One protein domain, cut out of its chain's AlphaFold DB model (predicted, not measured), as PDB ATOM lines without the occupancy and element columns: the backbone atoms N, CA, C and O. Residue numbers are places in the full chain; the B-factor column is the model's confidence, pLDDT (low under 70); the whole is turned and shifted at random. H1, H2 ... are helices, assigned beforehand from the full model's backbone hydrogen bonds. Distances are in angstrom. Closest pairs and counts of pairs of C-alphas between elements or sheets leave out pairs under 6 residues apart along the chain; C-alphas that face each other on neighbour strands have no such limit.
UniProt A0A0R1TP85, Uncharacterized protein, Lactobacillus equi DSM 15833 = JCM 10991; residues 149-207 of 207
ATOM      1  N   ASN A 149     -45.180 -21.530 -26.113       64.06
ATOM      2  CA  ASN A 149     -46.332 -22.052 -25.389       64.06
ATOM      3  C   ASN A 149     -45.883 -22.867 -24.161       64.06
ATOM      4  O   ASN A 149     -45.432 -24.001 -24.283       64.06
ATOM      5  N   ILE A 150     -46.079 -22.323 -22.958       65.81
ATOM      6  CA  ILE A 150     -45.698 -22.959 -21.677       65.81
ATOM      7  C   ILE A 150     -46.447 -24.288 -21.432       65.81
ATOM      8  O   ILE A 150     -46.028 -25.103 -20.612       65.81
ATOM      9  N   LYS A 151     -47.550 -24.549 -22.151       66.25
ATOM     10  CA  LYS A 151     -48.356 -25.772 -21.978       66.25
ATOM     11  C   LYS A 151     -47.576 -27.055 -22.267       66.25
ATOM     12  O   LYS A 151     -47.776 -28.042 -21.564       66.25
ATOM     13  N   ASP A 152     -46.659 -27.035 -23.230       65.00
ATOM     14  CA  ASP A 152     -45.906 -28.237 -23.606       65.00
ATOM     15  C   ASP A 152     -44.886 -28.620 -22.517       65.00
ATOM     16  O   ASP A 152     -44.599 -29.801 -22.308       65.00
ATOM     17  N   ALA A 153     -44.427 -27.649 -21.720       66.62
ATOM     18  CA  ALA A 153     -43.483 -27.881 -20.631       66.62
ATOM     19  C   ALA A 153     -44.069 -28.694 -19.460       66.62
ATOM     20  O   ALA A 153     -43.312 -29.348 -18.742       66.62
ATOM     21  N   GLN A 154     -45.396 -28.719 -19.270       71.62
ATOM     22  CA  GLN A 154     -46.015 -29.574 -18.244       71.62
ATOM     23  C   GLN A 154     -45.844 -31.060 -18.564       71.62
ATOM     24  O   GLN A 154     -45.541 -31.848 -17.672       71.62
ATOM     25  N   THR A 155     -45.965 -31.439 -19.839       75.25
ATOM     26  CA  THR A 155     -45.829 -32.842 -20.264       75.25
ATOM     27  C   THR A 155     -44.400 -33.368 -20.126       75.25
ATOM     28  O   THR A 155     -44.195 -34.555 -19.900       75.25
ATOM     29  N   LEU A 156     -43.402 -32.482 -20.204       74.44
ATOM     30  CA  LEU A 156     -41.991 -32.848 -20.089       74.44
ATOM     31  C   LEU A 156     -41.554 -33.135 -18.646       74.44
ATOM     32  O   LEU A 156     -40.562 -33.834 -18.460       74.44
ATOM     33  N   SER A 157     -42.285 -32.642 -17.639       78.50
ATOM     34  CA  SER A 157     -41.921 -32.780 -16.218       78.50
ATOM     35  C   SER A 157     -41.712 -34.239 -15.788       78.50
ATOM     36  O   SER A 157     -40.811 -34.540 -15.009       78.50
ATOM     37  N   GLU A 158     -42.503 -35.161 -16.342       78.69
ATOM     38  CA  GLU A 158     -42.475 -36.583 -15.976       78.69
ATOM     39  C   GLU A 158     -41.471 -37.417 -16.794       78.69
ATOM     40  O   GLU A 158     -41.138 -38.533 -16.398       78.69
ATOM     41  N   LEU A 159     -40.979 -36.902 -17.930       82.00
ATOM     42  CA  LEU A 159     -40.144 -37.667 -18.869       82.00
ATOM     43  C   LEU A 159     -38.648 -37.355 -18.767       82.00
ATOM     44  O   LEU A 159     -37.827 -38.199 -19.133       82.00
ATOM     45  N   VAL A 160     -38.271 -36.151 -18.326       86.19
ATOM     46  CA  VAL A 160     -36.868 -35.707 -18.317       86.19
ATOM     47  C   VAL A 160     -36.373 -35.375 -16.914       86.19
ATOM     48  O   VAL A 160     -37.143 -35.201 -15.974       86.19
ATOM     49  N   SER A 161     -35.051 -35.274 -16.753       85.25
ATOM     50  CA  SER A 161     -34.473 -34.841 -15.480       85.25
ATOM     51  C   SER A 161     -34.925 -33.421 -15.129       85.25
ATOM     52  O   SER A 161     -35.077 -32.573 -16.009       85.25
ATOM     53  N   ARG A 162     -35.063 -33.133 -13.828       80.88
ATOM     54  CA  ARG A 162     -35.554 -31.838 -13.320       80.88
ATOM     55  C   ARG A 162     -34.790 -30.639 -13.898       80.88
ATOM     56  O   ARG A 162     -35.405 -29.661 -14.298       80.88
ATOM     57  N   LYS A 163     -33.461 -30.747 -14.038       81.06
ATOM     58  CA  LYS A 163     -32.626 -29.707 -14.670       81.06
ATOM     59  C   LYS A 163     -32.943 -29.511 -16.157       81.06
ATOM     60  O   LYS A 163     -32.949 -28.386 -16.642       81.06
ATOM     61  N   THR A 164     -33.217 -30.596 -16.881       79.69
ATOM     62  CA  THR A 164     -33.596 -30.536 -18.302       79.69
ATOM     63  C   THR A 164     -34.995 -29.947 -18.469       79.69
ATOM     64  O   THR A 164     -35.218 -29.163 -19.385       79.69
ATOM     65  N   TRP A 165     -35.912 -30.275 -17.557       82.25
ATOM     66  CA  TRP A 165     -37.257 -29.705 -17.515       82.25
ATOM     67  C   TRP A 165     -37.234 -28.197 -17.232       82.25
ATOM     68  O   TRP A 165     -37.805 -27.432 -18.002       82.25
ATOM     69  N   LEU A 166     -36.499 -27.752 -16.205       80.94
ATOM     70  CA  LEU A 166     -36.331 -26.326 -15.892       80.94
ATOM     71  C   LEU A 166     -35.708 -25.550 -17.059       80.94
ATOM     72  O   LEU A 166     -36.124 -24.436 -17.345       80.94
ATOM     73  N   LYS A 167     -34.763 -26.159 -17.788       78.56
ATOM     74  CA  LYS A 167     -34.166 -25.561 -18.992       78.56
ATOM     75  C   LYS A 167     -35.165 -25.396 -20.146       78.56
ATOM     76  O   LYS A 167     -34.954 -24.545 -21.004       78.56
ATOM     77  N   ALA A 168     -36.221 -26.209 -20.194       75.50
ATOM     78  CA  ALA A 168     -37.284 -26.080 -21.188       75.50
ATOM     79  C   ALA A 168     -38.275 -24.949 -20.848       75.50
ATOM     80  O   ALA A 168     -39.017 -24.507 -21.724       75.50
ATOM     81  N   LEU A 169     -38.292 -24.470 -19.600       76.12
ATOM     82  CA  LEU A 169     -39.120 -23.344 -19.187       76.12
ATOM     83  C   LEU A 169     -38.427 -22.027 -19.539       76.12
ATOM     84  O   LEU A 169     -37.423 -21.659 -18.940       76.12
ATOM     85  N   SER A 170     -39.027 -21.258 -20.444       67.00
ATOM     86  CA  SER A 170     -38.541 -19.924 -20.827       67.00
ATOM     87  C   SER A 170     -38.653 -18.867 -19.717       67.00
ATOM     88  O   SER A 170     -38.225 -17.738 -19.901       67.00
ATOM     89  N   ILE A 171     -39.267 -19.204 -18.577       75.62
ATOM     90  CA  ILE A 171     -39.443 -18.306 -17.423       75.62
ATOM     91  C   ILE A 171     -38.192 -18.309 -16.526       75.62
ATOM     92  O   ILE A 171     -37.942 -17.347 -15.800       75.62
ATOM     93  N   VAL A 172     -37.408 -19.390 -16.559       76.00
ATOM     94  CA  VAL A 172     -36.289 -19.608 -15.639       76.00
ATOM     95  C   VAL A 172     -34.992 -19.116 -16.278       76.00
ATOM     96  O   VAL A 172     -34.481 -19.724 -17.214       76.00
ATOM     97  N   ASN A 173     -34.440 -18.021 -15.747       69.31
ATOM     98  CA  ASN A 173     -33.190 -17.431 -16.245       69.31
ATOM     99  C   ASN A 173     -31.946 -18.244 -15.845       69.31
ATOM    100  O   ASN A 173     -31.032 -18.415 -16.648       69.31
ATOM    101  N   ASP A 174     -31.909 -18.745 -14.606       80.81
ATOM    102  CA  ASP A 174     -30.812 -19.557 -14.074       80.81
ATOM    103  C   ASP A 174     -31.364 -20.865 -13.498       80.81
ATOM    104  O   ASP A 174     -31.967 -20.904 -12.426       80.81
ATOM    105  N   VAL A 175     -31.141 -21.955 -14.236       81.06
ATOM    106  CA  VAL A 175     -31.594 -23.305 -13.875       81.06
ATOM    107  C   VAL A 175     -30.961 -23.792 -12.573       81.06
ATOM    108  O   VAL A 175     -31.581 -24.565 -11.842       81.06
ATOM    109  N   GLN A 176     -29.721 -23.393 -12.292       82.38
ATOM    110  CA  GLN A 176     -28.999 -23.863 -11.119       82.38
ATOM    111  C   GLN A 176     -29.513 -23.149  -9.866       82.38
ATOM    112  O   GLN A 176     -29.858 -23.822  -8.897       82.38
ATOM    113  N   ALA A 177     -29.671 -21.824  -9.934       85.62
ATOM    114  CA  ALA A 177     -30.276 -21.046  -8.856       85.62
ATOM    115  C   ALA A 177     -31.721 -21.490  -8.561       85.62
ATOM    116  O   ALA A 177     -32.092 -21.646  -7.399       85.62
ATOM    117  N   GLU A 178     -32.519 -21.761  -9.598       85.75
ATOM    118  CA  GLU A 178     -33.898 -22.238  -9.433       85.75
ATOM    119  C   GLU A 178     -33.952 -23.644  -8.824       85.75
ATOM    120  O   GLU A 178     -34.748 -23.913  -7.926       85.75
ATOM    121  N   SER A 179     -33.067 -24.549  -9.257       85.94
ATOM    122  CA  SER A 179     -32.967 -25.884  -8.656       85.94
ATOM    123  C   SER A 179     -32.627 -25.803  -7.167       85.94
ATOM    124  O   SER A 179     -33.196 -26.551  -6.377       85.94
ATOM    125  N   GLU A 180     -31.722 -24.903  -6.782       88.88
ATOM    126  CA  GLU A 180     -31.336 -24.686  -5.384       88.88
ATOM    127  C   GLU A 180     -32.469 -24.059  -4.563       88.88
ATOM    128  O   GLU A 180     -32.688 -24.457  -3.418       88.88
ATOM    129  N   ALA A 181     -33.224 -23.122  -5.144       88.06
ATOM    130  CA  ALA A 181     -34.402 -22.536  -4.512       88.06
ATOM    131  C   ALA A 181     -35.480 -23.596  -4.232       88.06
ATOM    132  O   ALA A 181     -35.965 -23.687  -3.106       88.06
ATOM    133  N   ILE A 182     -35.777 -24.459  -5.211       87.50
ATOM    134  CA  ILE A 182     -36.733 -25.567  -5.059       87.50
ATOM    135  C   ILE A 182     -36.276 -26.553  -3.979       87.50
ATOM    136  O   ILE A 182     -37.081 -26.990  -3.154       87.50
ATOM    137  N   ASP A 183     -34.993 -26.923  -3.965       90.50
ATOM    138  CA  ASP A 183     -34.462 -27.853  -2.965       90.50
ATOM    139  C   ASP A 183     -34.539 -27.250  -1.551       90.50
ATOM    140  O   ASP A 183     -34.860 -27.956  -0.591       90.50
ATOM    141  N   LYS A 184     -34.313 -25.937  -1.420       90.69
ATOM    142  CA  LYS A 184     -34.483 -25.209  -0.159       90.69
ATOM    143  C   LYS A 184     -35.946 -25.171   0.287       90.69
ATOM    144  O   LYS A 184     -36.228 -25.492   1.437       90.69
ATOM    145  N   GLU A 185     -36.879 -24.871  -0.617       89.25
ATOM    146  CA  GLU A 185     -38.318 -24.910  -0.322       89.25
ATOM    147  C   GLU A 185     -38.781 -26.305   0.120       89.25
ATOM    148  O   GLU A 185     -39.573 -26.425   1.058       89.25
ATOM    149  N   GLN A 186     -38.261 -27.372  -0.499       87.69
ATOM    150  CA  GLN A 186     -38.548 -28.746  -0.079       87.69
ATOM    151  C   GLN A 186     -37.994 -29.054   1.310       87.69
ATOM    152  O   GLN A 186     -38.688 -29.677   2.114       87.69
ATOM    153  N   GLN A 187     -36.766 -28.632   1.617       88.19
ATOM    154  CA  GLN A 187     -36.186 -28.819   2.948       88.19
ATOM    155  C   GLN A 187     -36.983 -28.068   4.019       88.19
ATOM    156  O   GLN A 187     -37.299 -28.653   5.057       88.19
ATOM    157  N   ASP A 188     -37.381 -26.826   3.744       88.31
ATOM    158  CA  ASP A 188     -38.189 -26.005   4.650       88.31
ATOM    159  C   ASP A 188     -39.592 -26.610   4.862       88.31
ATOM    160  O   ASP A 188     -40.093 -26.671   5.989       88.31
ATOM    161  N   GLN A 189     -40.210 -27.151   3.807       85.88
ATOM    162  CA  GLN A 189     -41.480 -27.881   3.903       85.88
ATOM    163  C   GLN A 189     -41.342 -29.182   4.698       85.88
ATOM    164  O   GLN A 189     -42.185 -29.471   5.547       85.88
ATOM    165  N   LEU A 190     -40.285 -29.966   4.474       85.31
ATOM    166  CA  LEU A 190     -40.027 -31.191   5.235       85.31
ATOM    167  C   LEU A 190     -39.779 -30.887   6.715       85.31
ATOM    168  O   LEU A 190     -40.317 -31.586   7.572       85.31
ATOM    169  N   ALA A 191     -39.024 -29.832   7.024       83.19
ATOM    170  CA  ALA A 191     -38.791 -29.378   8.391       83.19
ATOM    171  C   ALA A 191     -40.101 -28.951   9.071       83.19
ATOM    172  O   ALA A 191     -40.392 -29.399  10.179       83.19
ATOM    173  N   THR A 192     -40.935 -28.177   8.371       81.62
ATOM    174  CA  THR A 192     -42.253 -27.746   8.863       81.62
ATOM    175  C   THR A 192     -43.172 -28.948   9.103       81.62
ATOM    176  O   THR A 192     -43.784 -29.064  10.161       81.62
ATOM    177  N   ASN A 193     -43.219 -29.902   8.170       80.81
ATOM    178  CA  ASN A 193     -44.036 -31.108   8.297       80.81
ATOM    179  C   ASN A 193     -43.568 -32.006   9.452       80.81
ATOM    180  O   ASN A 193     -44.395 -32.538  10.191       80.81
ATOM    181  N   MET A 194     -42.255 -32.160   9.648       77.94
ATOM    182  CA  MET A 194     -41.710 -32.898  10.793       77.94
ATOM    183  C   MET A 194     -42.027 -32.211  12.123       77.94
ATOM    184  O   MET A 194     -42.329 -32.901  13.095       77.94
ATOM    185  N   GLN A 195     -42.005 -30.879  12.165       73.88
ATOM    186  CA  GLN A 195     -42.356 -30.108  13.354       73.88
ATOM    187  C   GLN A 195     -43.844 -30.260  13.705       73.88
ATOM    188  O   GLN A 195     -44.171 -30.562  14.846       73.88
ATOM    189  N   VAL A 196     -44.736 -30.217  12.711       77.56
ATOM    190  CA  VAL A 196     -46.177 -30.481  12.896       77.56
ATOM    191  C   VAL A 196     -46.449 -31.920  13.366       77.56
ATOM    192  O   VAL A 196     -47.334 -32.151  14.190       77.56
ATOM    193  N   ILE A 197     -45.691 -32.908  12.877       74.62
ATOM    194  CA  ILE A 197     -45.803 -34.306  13.332       74.62
ATOM    195  C   ILE A 197     -45.280 -34.469  14.769       74.62
ATOM    196  O   ILE A 197     -45.859 -35.234  15.544       74.62
ATOM    197  N   ALA A 198     -44.205 -33.767  15.134       70.75
ATOM    198  CA  ALA A 198     -43.663 -33.769  16.491       70.75
ATOM    199  C   ALA A 198     -44.630 -33.112  17.488       70.75
ATOM    200  O   ALA A 198     -44.887 -33.684  18.547       70.75
ATOM    201  N   ASP A 199     -45.239 -31.987  17.110       65.31
ATOM    202  CA  ASP A 199     -46.228 -31.286  17.928       65.31
ATOM    203  C   ASP A 199     -47.500 -32.131  18.118       65.31
ATOM    204  O   ASP A 199     -47.993 -32.257  19.237       65.31
ATOM    205  N   ASN A 200     -47.987 -32.819  17.075       60.03
ATOM    206  CA  ASN A 200     -49.151 -33.715  17.188       60.03
ATOM    207  C   ASN A 200     -48.898 -34.965  18.048       60.03
ATOM    208  O   ASN A 200     -49.825 -35.458  18.687       60.03
ATOM    209  N   ARG A 201     -47.662 -35.479  18.103       58.84
ATOM    210  CA  ARG A 201     -47.304 -36.589  19.007       58.84
ATOM    211  C   ARG A 201     -47.273 -36.170  20.480       58.84
ATOM    212  O   ARG A 201     -47.481 -37.018  21.339       58.84
ATOM    213  N   GLY A 202     -47.088 -34.881  20.772       55.31
ATOM    214  CA  GLY A 202     -47.174 -34.335  22.130       55.31
ATOM    215  C   GLY A 202     -48.599 -34.246  22.695       55.31
ATOM    216  O   GLY A 202     -48.758 -34.102  23.903       55.31
ATOM    217  N   LEU A 203     -49.637 -34.356  21.853       52.91
ATOM    218  CA  LEU A 203     -51.047 -34.312  22.269       52.91
ATOM    219  C   LEU A 203     -51.669 -35.698  22.516       52.91
ATOM    220  O   LEU A 203     -52.732 -35.777  23.128       52.91
ATOM    221  N   THR A 204     -51.040 -36.791  22.065       53.91
ATOM    222  CA  THR A 204     -51.593 -38.156  22.194       53.91
ATOM    223  C   THR A 204     -51.144 -38.920  23.442       53.91
ATOM    224  O   THR A 204     -51.738 -39.951  23.737       53.91
ATOM    225  N   ASP A 205     -50.174 -38.411  24.207       48.12
ATOM    226  CA  ASP A 205     -49.732 -38.997  25.492       48.12
ATOM    227  C   ASP A 205     -50.544 -38.479  26.705       48.12
ATOM    228  O   ASP A 205     -50.121 -38.584  27.856       48.12
ATOM    229  N   GLY A 206     -51.723 -37.900  26.452       54.97
ATOM    230  CA  GLY A 206     -52.607 -37.296  27.454       54.97
ATOM    231  C   GLY A 206     -54.043 -37.830  27.440       54.97
ATOM    232  O   GLY A 206     -54.972 -37.026  27.533       54.97
ATOM    233  N   ILE A 207     -54.233 -39.149  27.313       42.06
ATOM    234  CA  ILE A 207     -55.475 -39.861  27.687       42.06
ATOM    235  C   ILE A 207     -55.113 -41.034  28.595       42.06
ATOM    236  O   ILE A 207     -54.193 -41.794  28.219       42.06
TER     237      ILE A 207
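AT A GLANCE: This is residues 149 to 207 of the 207 residues of an uncharacterized protein of Lactobacillus equi DSM 15833 = JCM 10991 (UniProt A0A0R1TP85). A long straight helix, H3, reaches out like a handle from a small head at its first end, made of the two short helices H1 and H2 and the links between the helices. Residues 180 to 207 stick out from this head, and this arm makes the longest axis. The printed part has 59 residues with three named helices, in the order H1, H2, H3, and no named strand; the class is all helix. The whole is extended, with a radius of gyration of the C-alphas of 17.8 A and spans of 56 by 22 by 17 A.

IN THESE COORDINATES: H3, residues 175 to 201, is 38.8 A long, from C-alpha 175 at (-31.594, -23.305, -13.875) to C-alpha 201 at (-47.304, -36.589, 19.007). H2 is residues 162 to 168, 9.9 A long. H1 is residues 151 to 156, 9.7 A long, and begins with C-alpha 151 at (-48.356, -25.772, -21.978).

HOW THE PARTS SIT: H3 touches H2 with residues 175 to 179 alone; their closest C-alphas, those of Val 175 and Leu 166, are 6.0 A apart. H2 and H3 run opposite ways at a steep tilt of 45 degrees. H1 and H2 form a helical hairpin and only just touch, with 3 pairs of C-alphas within 8 A. Their closest C-alphas, those of Leu 156 and Trp 165, are 6.2 A apart, and the two run opposite ways at a shallow tilt of 31 degrees. H1 and H3 are apart. In H2 and H3 every O i to N i+4 pair is within hydrogen-bond range; in H1 0 of 2 are, beside 3 of 3 O i to N i+3 pairs.

THE WHOLE: The two C-alphas farthest apart, those of Asn 149 and Ile 207, are 56.7 A apart. Without residues 180 to 207, which stand free, the body spans 23 by 19 by 8 A. The printed part has no cut and ends at the chain's last residue; the link from H1 to H2 is tight and that from H2 to H3 short. Mean pLDDT of the printed part is 75.7, and residues 149 to 153, 170, 173 and 199 to 207 are under 70.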